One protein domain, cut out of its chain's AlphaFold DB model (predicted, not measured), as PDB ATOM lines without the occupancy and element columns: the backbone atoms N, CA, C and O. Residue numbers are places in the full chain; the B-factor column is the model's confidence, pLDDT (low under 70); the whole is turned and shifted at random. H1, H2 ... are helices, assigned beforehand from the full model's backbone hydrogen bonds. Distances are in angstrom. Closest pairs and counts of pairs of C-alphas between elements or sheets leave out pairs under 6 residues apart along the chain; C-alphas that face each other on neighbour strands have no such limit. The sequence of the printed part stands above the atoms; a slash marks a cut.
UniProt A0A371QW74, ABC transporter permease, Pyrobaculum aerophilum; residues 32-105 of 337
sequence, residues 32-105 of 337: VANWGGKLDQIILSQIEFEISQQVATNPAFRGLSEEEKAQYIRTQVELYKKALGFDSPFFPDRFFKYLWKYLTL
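This is residues 32 to 105 of the 337 residues of the protein "ABC transporter permease" of Pyrobaculum aerophilum (UniProt A0A371QW74). A long helical hairpin, H1 folding back through a short turn into H2, forms the body, and a shorter helix, H3, extends beyond its far end, touching neither. Residues 99 to 105 stick out there. The printed part has 74 residues with three named helices, H1, H2 and H3 in chain order, and no named strand: all helix. It is loose, a rod spanning 51 by 19 by 17 A, with a radius of gyration of the C-alphas of 16.0 A.

H1, residues 39 to 57, begins at C-alpha 39 (104.295, 142.575, 150.733) and is 27.0 A long. H2, residues 66 to 83, measures 25.8 A. H3, residues 90 to 103, measures 17.7 A and ends at C-alpha 103 (103.634, 138.316, 171.944).

H1 and H2, a hairpin, touch, the closest C-alphas being those of Glu 48 and Val 77, 6.0 A apart. They run opposite ways at a steep tilt of 39 degrees. H3 is apart from H2, and only just apart from H1, at 8.5 A between closest C-alphas. Every O i to N i+4 pair is within hydrogen-bond range in H1 and H2; in H3, 9 of 10.

The farthest C-alphas, of Gly 63 and Leu 103, are 51.4 A apart. The printed part has no cut, both links are short, and no printed residue is under 70 in pLDDT.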
ATOM      1  N   VAL A  32      97.480 141.803 158.113       93.38
ATOM      2  CA  VAL A  32      97.176 143.048 157.393       93.38
ATOM      3  C   VAL A  32      98.453 143.804 157.038       93.38
ATOM      4  O   VAL A  32      98.622 144.178 155.881       93.38
ATOM      5  N   ALA A  33      99.379 143.978 157.985       92.81
ATOM      6  CA  ALA A  33     100.622 144.713 157.754       92.81
ATOM      7  C   ALA A  33     101.503 144.053 156.683       92.81
ATOM      8  O   ALA A  33     102.134 144.758 155.908       92.81
ATOM      9  N   ASN A  34     101.496 142.719 156.584       93.88
ATOM     10  CA  ASN A  34     102.220 141.983 155.539       93.88
ATOM     11  C   ASN A  34     101.391 141.763 154.258       93.88
ATOM     12  O   ASN A  34     101.831 141.042 153.359       93.88
ATOM     13  N   TRP A  35     100.179 142.323 154.163       92.44
ATOM     14  CA  TRP A  35      99.265 142.136 153.026       92.44
ATOM     15  C   TRP A  35      99.019 140.651 152.690       92.44
ATOM     16  O   TRP A  35      99.014 140.242 151.525       92.44
ATOM     17  N   GLY A  36      98.882 139.810 153.717       90.19
ATOM     18  CA  GLY A  36      98.752 138.359 153.562       90.19
ATOM     19  C   GLY A  36      99.976 137.677 152.931       90.19
ATOM     20  O   GLY A  36      99.836 136.611 152.338       90.19
ATOM     21  N   GLY A  37     101.159 138.295 153.012       90.12
ATOM     22  CA  GLY A  37     102.418 137.806 152.439       90.12
ATOM     23  C   GLY A  37     102.745 138.359 151.050       90.12
ATOM     24  O   GLY A  37     103.815 138.074 150.520       90.12
ATOM     25  N   LYS A  38     101.857 139.166 150.452       92.00
ATOM     26  CA  LYS A  38     102.131 139.828 149.163       92.00
ATOM     27  C   LYS A  38     103.161 140.946 149.283       92.00
ATOM     28  O   LYS A  38     103.785 141.287 148.281       92.00
ATOM     29  N   LEU A  39     103.343 141.497 150.485       91.62
ATOM     30  CA  LEU A  39     104.295 142.575 150.733       91.62
ATOM     31  C   LEU A  39     105.722 142.193 150.314       91.62
ATOM     32  O   LEU A  39     106.415 143.009 149.721       91.62
ATOM     33  N   ASP A  40     106.121 140.939 150.519       91.19
ATOM     34  CA  ASP A  40     107.417 140.414 150.090       91.19
ATOM     35  C   ASP A  40     107.679 140.619 148.600       91.19
ATOM     36  O   ASP A  40     108.752 141.065 148.207       91.19
ATOM     37  N   GLN A  41     106.690 140.302 147.762       91.19
ATOM     38  CA  GLN A  41     106.817 140.437 146.313       91.19
ATOM     39  C   GLN A  41     106.916 141.908 145.916       91.19
ATOM     40  O   GLN A  41     107.693 142.240 145.027       91.19
ATOM     41  N   ILE A  42     106.164 142.781 146.594       90.44
ATOM     42  CA  ILE A  42     106.200 144.230 146.368       90.44
ATOM     43  C   ILE A  42     107.588 144.778 146.713       90.44
ATOM     44  O   ILE A  42     108.203 145.439 145.880       90.44
ATOM     45  N   ILE A  43     108.109 144.439 147.896       90.94
ATOM     46  CA  ILE A  43     109.432 144.876 148.357       90.94
ATOM     47  C   ILE A  43     110.531 144.344 147.434       90.94
ATOM     48  O   ILE A  43     111.384 145.112 147.001       90.94
ATOM     49  N   LEU A  44     110.514 143.053 147.088       92.44
ATOM     50  CA  LEU A  44     111.525 142.476 146.198       92.44
ATOM     51  C   LEU A  44     111.472 143.085 144.794       92.44
ATOM     52  O   LEU A  44     112.525 143.357 144.226       92.44
ATOM     53  N   SER A  45     110.276 143.358 144.263       92.56
ATOM     54  CA  SER A  45     110.120 144.025 142.962       92.56
ATOM     55  C   SER A  45     110.649 145.459 143.001       92.56
ATOM     56  O   SER A  45     111.269 145.918 142.043       92.56
ATOM     57  N   GLN A  46     110.433 146.172 144.109       89.75
ATOM     58  CA  GLN A  46     110.976 147.513 144.300       89.75
ATOM     59  C   GLN A  46     112.507 147.487 144.397       89.75
ATOM     60  O   GLN A  46     113.167 148.265 143.714       89.75
ATOM     61  N   ILE A  47     113.075 146.564 145.175       91.25
ATOM     62  CA  ILE A  47     114.529 146.377 145.290       91.25
ATOM     63  C   ILE A  47     115.137 146.033 143.925       91.25
ATOM     64  O   ILE A  47     116.142 146.619 143.529       91.25
ATOM     65  N   GLU A  48     114.519 145.120 143.174       94.00
ATOM     66  CA  GLU A  48     114.955 144.772 141.820       94.00
ATOM     67  C   GLU A  48     114.924 145.988 140.890       94.00
ATOM     68  O   GLU A  48     115.889 146.228 140.158       94.00
ATOM     69  N   PHE A  49     113.860 146.794 140.950       93.12
ATOM     70  CA  PHE A  49     113.751 148.034 140.185       93.12
ATOM     71  C   PHE A  49     114.844 149.044 140.562       93.12
ATOM     72  O   PHE A  49     115.509 149.581 139.676       93.12
ATOM     73  N   GLU A  50     115.079 149.274 141.854       90.56
ATOM     74  CA  GLU A  50     116.109 150.194 142.347       90.56
ATOM     75  C   GLU A  50     117.515 149.757 141.918       90.56
ATOM     76  O   GLU A  50     118.280 150.567 141.390       90.56
ATOM     77  N   ILE A  51     117.846 148.471 142.065       93.62
ATOM     78  CA  ILE A  51     119.139 147.926 141.627       93.62
ATOM     79  C   ILE A  51     119.265 148.023 140.104       93.62
ATOM     80  O   ILE A  51     120.323 148.400 139.605       93.62
ATOM     81  N   SER A  52     118.197 147.744 139.354       92.69
ATOM     82  CA  SER A  52     118.199 147.867 137.891       92.69
ATOM     83  C   SER A  52     118.483 149.305 137.447       92.69
ATOM     84  O   SER A  52     119.294 149.522 136.546       92.69
ATOM     85  N   GLN A  53     117.888 150.299 138.115       92.50
ATOM     86  CA  GLN A  53     118.168 151.719 137.868       92.50
ATOM     87  C   GLN A  53     119.609 152.095 138.236       92.50
ATOM     88  O   GLN A  53     120.281 152.808 137.483       92.50
ATOM     89  N   GLN A  54     120.127 151.593 139.361       91.31
ATOM     90  CA  GLN A  54     121.521 151.806 139.756       91.31
ATOM     91  C   GLN A  54     122.493 151.211 138.732       91.31
ATOM     92  O   GLN A  54     123.439 151.881 138.324       91.31
ATOM     93  N   VAL A  55     122.249 149.987 138.264       92.12
ATOM     94  CA  VAL A  55     123.069 149.323 137.239       92.12
ATOM     95  C   VAL A  55     122.999 150.076 135.908       92.12
ATOM     96  O   VAL A  55     124.028 150.264 135.264       92.12
ATOM     97  N   ALA A  56     121.821 150.563 135.509       89.25
ATOM     98  CA  ALA A  56     121.644 151.314 134.265       89.25
ATOM     99  C   ALA A  56     122.367 152.674 134.270       89.25
ATOM    100  O   ALA A  56     122.892 153.110 133.244       89.25
ATOM    101  N   THR A  57     122.401 153.351 135.419       90.75
ATOM    102  CA  THR A  57     122.985 154.698 135.554       90.75
ATOM    103  C   THR A  57     124.473 154.686 135.904       90.75
ATOM    104  O   THR A  57     125.183 155.656 135.620       90.75
ATOM    105  N   ASN A  58     124.980 153.595 136.480       91.38
ATOM    106  CA  ASN A  58     126.355 153.507 136.951       91.38
ATOM    107  C   ASN A  58     127.351 153.252 135.793       91.38
ATOM    108  O   ASN A  58     127.266 152.229 135.105       91.38
ATOM    109  N   PRO A  59     128.352 154.140 135.584       88.62
ATOM    110  CA  PRO A  59     129.356 153.987 134.531       88.62
ATOM    111  C   PRO A  59     130.123 152.659 134.559       88.62
ATOM    112  O   PRO A  59     130.533 152.191 133.497       88.62
ATOM    113  N   ALA A  60     130.285 152.042 135.736       89.25
ATOM    114  CA  ALA A  60     131.006 150.780 135.914       89.25
ATOM    115  C   ALA A  60     130.360 149.597 135.171       89.25
ATOM    116  O   ALA A  60     131.051 148.641 134.833       89.25
ATOM    117  N   PHE A  61     129.058 149.670 134.871       87.44
ATOM    118  CA  PHE A  61     128.311 148.586 134.229       87.44
ATOM    119  C   PHE A  61     128.123 148.790 132.717       87.44
ATOM    120  O   PHE A  61     127.582 147.913 132.048       87.44
ATOM    121  N   ARG A  62     128.581 149.912 132.132       84.19
ATOM    122  CA  ARG A  62     128.376 150.214 130.696       84.19
ATOM    123  C   ARG A  62     129.045 149.215 129.748       84.19
ATOM    124  O   ARG A  62     128.555 149.036 128.641       84.19
ATOM    125  N   GLY A  63     130.158 148.612 130.167       84.38
ATOM    126  CA  GLY A  63     130.929 147.654 129.364       84.38
ATOM    127  C   GLY A  63     130.501 146.194 129.518       84.38
ATOM    128  O   GLY A  63     131.066 145.341 128.843       84.38
ATOM    129  N   LEU A  64     129.542 145.906 130.401       89.00
ATOM    130  CA  LEU A  64     129.051 144.550 130.647       89.00
ATOM    131  C   LEU A  64     127.934 144.185 129.669       89.00
ATOM    132  O   LEU A  64     127.140 145.040 129.260       89.00
ATOM    133  N   SER A  65     127.851 142.899 129.340       90.94
ATOM    134  CA  SER A  65     126.729 142.327 128.598       90.94
ATOM    135  C   SER A  65     125.425 142.415 129.402       90.94
ATOM    136  O   SER A  65     125.423 142.507 130.633       90.94
ATOM    137  N   GLU A  66     124.287 142.366 128.711       87.50
ATOM    138  CA  GLU A  66     122.973 142.365 129.370       87.50
ATOM    139  C   GLU A  66     122.778 141.142 130.284       87.50
ATOM    140  O   GLU A  66     122.130 141.247 131.325       87.50
ATOM    141  N   GLU A  67     123.402 140.003 129.964       89.81
ATOM    142  CA  GLU A  67     123.380 138.806 130.813       89.81
ATOM    143  C   GLU A  67     124.161 139.005 132.120       89.81
ATOM    144  O   GLU A  67     123.669 138.645 133.190       89.81
ATOM    145  N   GLU A  68     125.340 139.632 132.068       90.75
ATOM    146  CA  GLU A  68     126.143 139.937 133.262       90.75
ATOM    147  C   GLU A  68     125.432 140.937 134.182       90.75
ATOM    148  O   GLU A  68     125.415 140.759 135.405       90.75
ATOM    149  N   LYS A  69     124.785 141.959 133.604       90.81
ATOM    150  CA  LYS A  69     123.953 142.913 134.356       90.81
ATOM    151  C   LYS A  69     122.779 142.207 135.030       90.81
ATOM    152  O   LYS A  69     122.567 142.387 136.230       90.81
ATOM    153  N   ALA A  70     122.050 141.368 134.292       91.88
ATOM    154  CA  ALA A  70     120.926 140.604 134.831       91.88
ATOM    155  C   ALA A  70     121.366 139.649 135.952       91.88
ATOM    156  O   ALA A  70     120.683 139.527 136.971       91.88
ATOM    157  N   GLN A  71     122.526 139.004 135.806       93.88
ATOM    158  CA  GLN A  71     123.076 138.117 136.826       93.88
ATOM    159  C   GLN A  71     123.467 138.875 138.100       93.88
ATOM    160  O   GLN A  71     123.183 138.403 139.207       93.88
ATOM    161  N   TYR A  72     124.068 140.062 137.968       93.00
ATOM    162  CA  TYR A  72     124.363 140.929 139.107       93.00
ATOM    163  C   TYR A  72     123.081 141.330 139.847       93.00
ATOM    164  O   TYR A  72     123.002 141.145 141.063       93.00
ATOM    165  N   ILE A  73     122.057 141.792 139.119       93.94
ATOM    166  CA  ILE A  73     120.761 142.186 139.695       93.94
ATOM    167  C   ILE A  73     120.138 141.012 140.460       93.94
ATOM    168  O   ILE A  73     119.841 141.147 141.647       93.94
ATOM    169  N   ARG A  74     120.020 139.835 139.831       94.56
ATOM    170  CA  ARG A  74     119.467 138.625 140.471       94.56
ATOM    171  C   ARG A  74     120.222 138.239 141.740       94.56
ATOM    172  O   ARG A  74     119.604 137.883 142.739       94.56
ATOM    173  N   THR A  75     121.550 138.332 141.710       95.38
ATOM    174  CA  THR A  75     122.393 138.020 142.872       95.38
ATOM    175  C   THR A  75     122.119 138.982 144.024       95.38
ATOM    176  O   THR A  75     121.942 138.542 145.157       95.38
ATOM    177  N   GLN A  76     122.037 140.284 143.743       94.25
ATOM    178  CA  GLN A  76     121.721 141.288 144.759       94.25
ATOM    179  C   GLN A  76     120.312 141.088 145.329       94.25
ATOM    180  O   GLN A  76     120.149 141.064 146.548       94.25
ATOM    181  N   VAL A  77     119.305 140.858 144.482       94.56
ATOM    182  CA  VAL A  77     117.921 140.604 144.920       94.56
ATOM    183  C   VAL A  77     117.840 139.374 145.833       94.56
ATOM    184  O   VAL A  77     117.193 139.430 146.879       94.56
ATOM    185  N   GLU A  78     118.541 138.283 145.512       95.06
ATOM    186  CA  GLU A  78     118.586 137.091 146.373       95.06
ATOM    187  C   GLU A  78     119.313 137.335 147.710       95.06
ATOM    188  O   GLU A  78     118.917 136.771 148.736       95.06
ATOM    189  N   LEU A  79     120.332 138.204 147.748       93.88
ATOM    190  CA  LEU A  79     120.960 138.628 149.008       93.88
ATOM    191  C   LEU A  79     119.973 139.404 149.888       93.88
ATOM    192  O   LEU A  79     119.845 139.087 151.073       93.88
ATOM    193  N   TYR A  80     119.232 140.357 149.316       91.12
ATOM    194  CA  TYR A  80     118.192 141.099 150.037       91.12
ATOM    195  C   TYR A  80     117.066 140.185 150.523       91.12
ATOM    196  O   TYR A  80     116.670 140.262 151.685       91.12
ATOM    197  N   LYS A  81     116.600 139.261 149.679       93.00
ATOM    198  CA  LYS A  81     115.583 138.266 150.041       93.00
ATOM    199  C   LYS A  81     115.994 137.449 151.266       93.00
ATOM    200  O   LYS A  81     115.186 137.265 152.172       93.00
ATOM    201  N   LYS A  82     117.250 136.996 151.330       91.75
ATOM    202  CA  LYS A  82     117.776 136.272 152.498       91.75
ATOM    203  C   LYS A  82     117.941 137.175 153.719       91.75
ATOM    204  O   LYS A  82     117.568 136.765 154.813       91.75
ATOM    205  N   ALA A  83     118.458 138.392 153.546       87.75
ATOM    206  CA  ALA A  83     118.655 139.342 154.643       87.75
ATOM    207  C   ALA A  83     117.333 139.747 155.321       87.75
ATOM    208  O   ALA A  83     117.278 139.864 156.544       87.75
ATOM    209  N   LEU A  84     116.262 139.897 154.535       87.00
ATOM    210  CA  LEU A  84     114.908 140.194 155.016       87.00
ATOM    211  C   LEU A  84     114.162 138.949 155.534       87.00
ATOM    212  O   LEU A  84     113.089 139.070 156.126       87.00
ATOM    213  N   GLY A  85     114.711 137.746 155.331       87.38
ATOM    214  CA  GLY A  85     114.066 136.485 155.698       87.38
ATOM    215  C   GLY A  85     112.827 136.179 154.853       87.38
ATOM    216  O   GLY A  85     111.838 135.676 155.373       87.38
ATOM    217  N   PHE A  86     112.839 136.534 153.567       91.56
ATOM    218  CA  PHE A  86     111.774 136.251 152.588       91.56
ATOM    219  C   PHE A  86     112.026 134.928 151.834       91.56
ATOM    220  O   PHE A  86     111.487 134.674 150.757       91.56
ATOM    221  N   ASP A  87     112.893 134.080 152.384       89.81
ATOM    222  CA  ASP A  87     113.272 132.761 151.875       89.81
ATOM    223  C   ASP A  87     112.255 131.662 152.229       89.81
ATOM    224  O   ASP A  87     112.178 130.647 151.538       89.81
ATOM    225  N   SER A  88     111.450 131.884 153.270       90.56
ATOM    226  CA  SER A  88     110.403 130.974 153.748       90.56
ATOM    227  C   SER A  88     108.993 131.517 153.468       90.56
ATOM    228  O   SER A  88     108.783 132.737 153.411       90.56
ATOM    229  N   PRO A  89     107.985 130.640 153.290       91.69
ATOM    230  CA  PRO A  89     106.618 131.078 153.034       91.69
ATOM    231  C   PRO A  89     106.105 131.973 154.171       91.69
ATOM    232  O   PRO A  89     106.412 131.766 155.346       91.69
ATOM    233  N   PHE A  90     105.323 133.002 153.822       92.62
ATOM    234  CA  PHE A  90     104.736 133.905 154.819       92.62
ATOM    235  C   PHE A  90     103.858 133.136 155.811       92.62
ATOM    236  O   PHE A  90     104.015 133.274 157.021       92.62
ATOM    237  N   PHE A  91     102.967 132.291 155.290       91.94
ATOM    238  CA  PHE A  91     102.138 131.395 156.082       91.94
ATOM    239  C   PHE A  91     102.461 129.940 155.720       91.94
ATOM    240  O   PHE A  91     102.528 129.632 154.528       91.94
ATOM    241  N   PRO A  92     102.619 129.036 156.703       92.19
ATOM    242  CA  PRO A  92     102.466 129.264 158.147       92.19
ATOM    243  C   PRO A  92     103.734 129.787 158.853       92.19
ATOM    244  O   PRO A  92     103.624 130.452 159.882       92.19
ATOM    245  N   ASP A  93     104.919 129.515 158.308       91.94
ATOM    246  CA  ASP A  93     106.188 129.569 159.048       91.94
ATOM    247  C   ASP A  93     106.498 130.944 159.655       91.94
ATOM    248  O   ASP A  93     106.644 131.084 160.877       91.94
ATOM    249  N   ARG A  94     106.578 131.988 158.820       92.69
ATOM    250  CA  ARG A  94     106.923 133.336 159.300       92.69
ATOM    251  C   ARG A  94     105.810 133.964 160.114       92.69
ATOM    252  O   ARG A  94     106.104 134.633 161.098       92.69
ATOM    253  N   PHE A  95     104.555 133.700 159.768       95.19
ATOM    254  CA  PHE A  95     103.400 134.191 160.507       95.19
ATOM    255  C   PHE A  95     103.446 133.772 161.982       95.19
ATOM    256  O   PHE A  95     103.361 134.629 162.863       95.19
ATOM    257  N   PHE A  96     103.648 132.482 162.275       95.62
ATOM    258  CA  PHE A  96     103.727 132.012 163.663       95.62
ATOM    259  C   PHE A  96     105.002 132.475 164.372       95.62
ATOM    260  O   PHE A  96     104.951 132.808 165.558       95.62
ATOM    261  N   LYS A  97     106.129 132.572 163.654       93.50
ATOM    262  CA  LYS A  97     107.368 133.153 164.193       93.50
ATOM    263  C   LYS A  97     107.166 134.612 164.610       93.50
ATOM    264  O   LYS A  97     107.574 134.995 165.704       93.50
ATOM    265  N   TYR A  98     106.525 135.412 163.763       93.69
ATOM    266  CA  TYR A  98     106.172 136.798 164.053       93.69
ATOM    267  C   TYR A  98     105.207 136.885 165.228       93.69
ATOM    268  O   TYR A  98     105.475 137.629 166.166       93.69
ATOM    269  N   LEU A  99     104.139 136.084 165.233       95.38
ATOM    270  CA  LEU A  99     103.176 136.058 166.332       95.38
ATOM    271  C   LEU A  99     103.866 135.788 167.673       95.38
ATOM    272  O   LEU A  99     103.650 136.528 168.628       95.38
ATOM    273  N   TRP A 100     104.749 134.790 167.732       95.62
ATOM    274  CA  TRP A 100     105.513 134.490 168.942       95.62
ATOM    275  C   TRP A 100     106.435 135.642 169.366       95.62
ATOM    276  O   TRP A 100     106.439 136.036 170.534       95.62
ATOM    277  N   LYS A 101     107.188 136.219 168.421       94.25
ATOM    278  CA  LYS A 101     108.078 137.363 168.681       94.25
ATOM    279  C   LYS A 101     107.321 138.565 169.241       94.25
ATOM    280  O   LYS A 101     107.678 139.091 170.288       94.25
ATOM    281  N   TYR A 102     106.220 138.943 168.607       93.94
ATOM    282  CA  TYR A 102     105.447 140.101 169.034       93.94
ATOM    283  C   TYR A 102     104.705 139.879 170.360       93.94
ATOM    284  O   TYR A 102     104.640 140.796 171.174       93.94
ATOM    285  N   LEU A 103     104.212 138.663 170.634       92.31
ATOM    286  CA  LEU A 103     103.634 138.316 171.944       92.31
ATOM    287  C   LEU A 103     104.677 138.310 173.073       92.31
ATOM    288  O   LEU A 103     104.326 138.533 174.229       92.31
ATOM    289  N   THR A 104     105.952 138.081 172.746       93.12
ATOM    290  CA  THR A 104     107.086 138.181 173.682       93.12
ATOM    291  C   THR A 104     107.737 139.570 173.691       93.12
ATOM    292  O   THR A 104     108.759 139.757 174.348       93.12
ATOM    293  N   LEU A 105     107.119 140.556 173.023       91.56
ATOM    294  CA  LEU A 105     107.576 141.949 172.909       91.56
ATOM    295  C   LEU A 105     108.941 142.122 172.216       91.56
ATOM    296  O   LEU A 105     109.600 143.150 172.376       91.56
TER     297      LEU A 105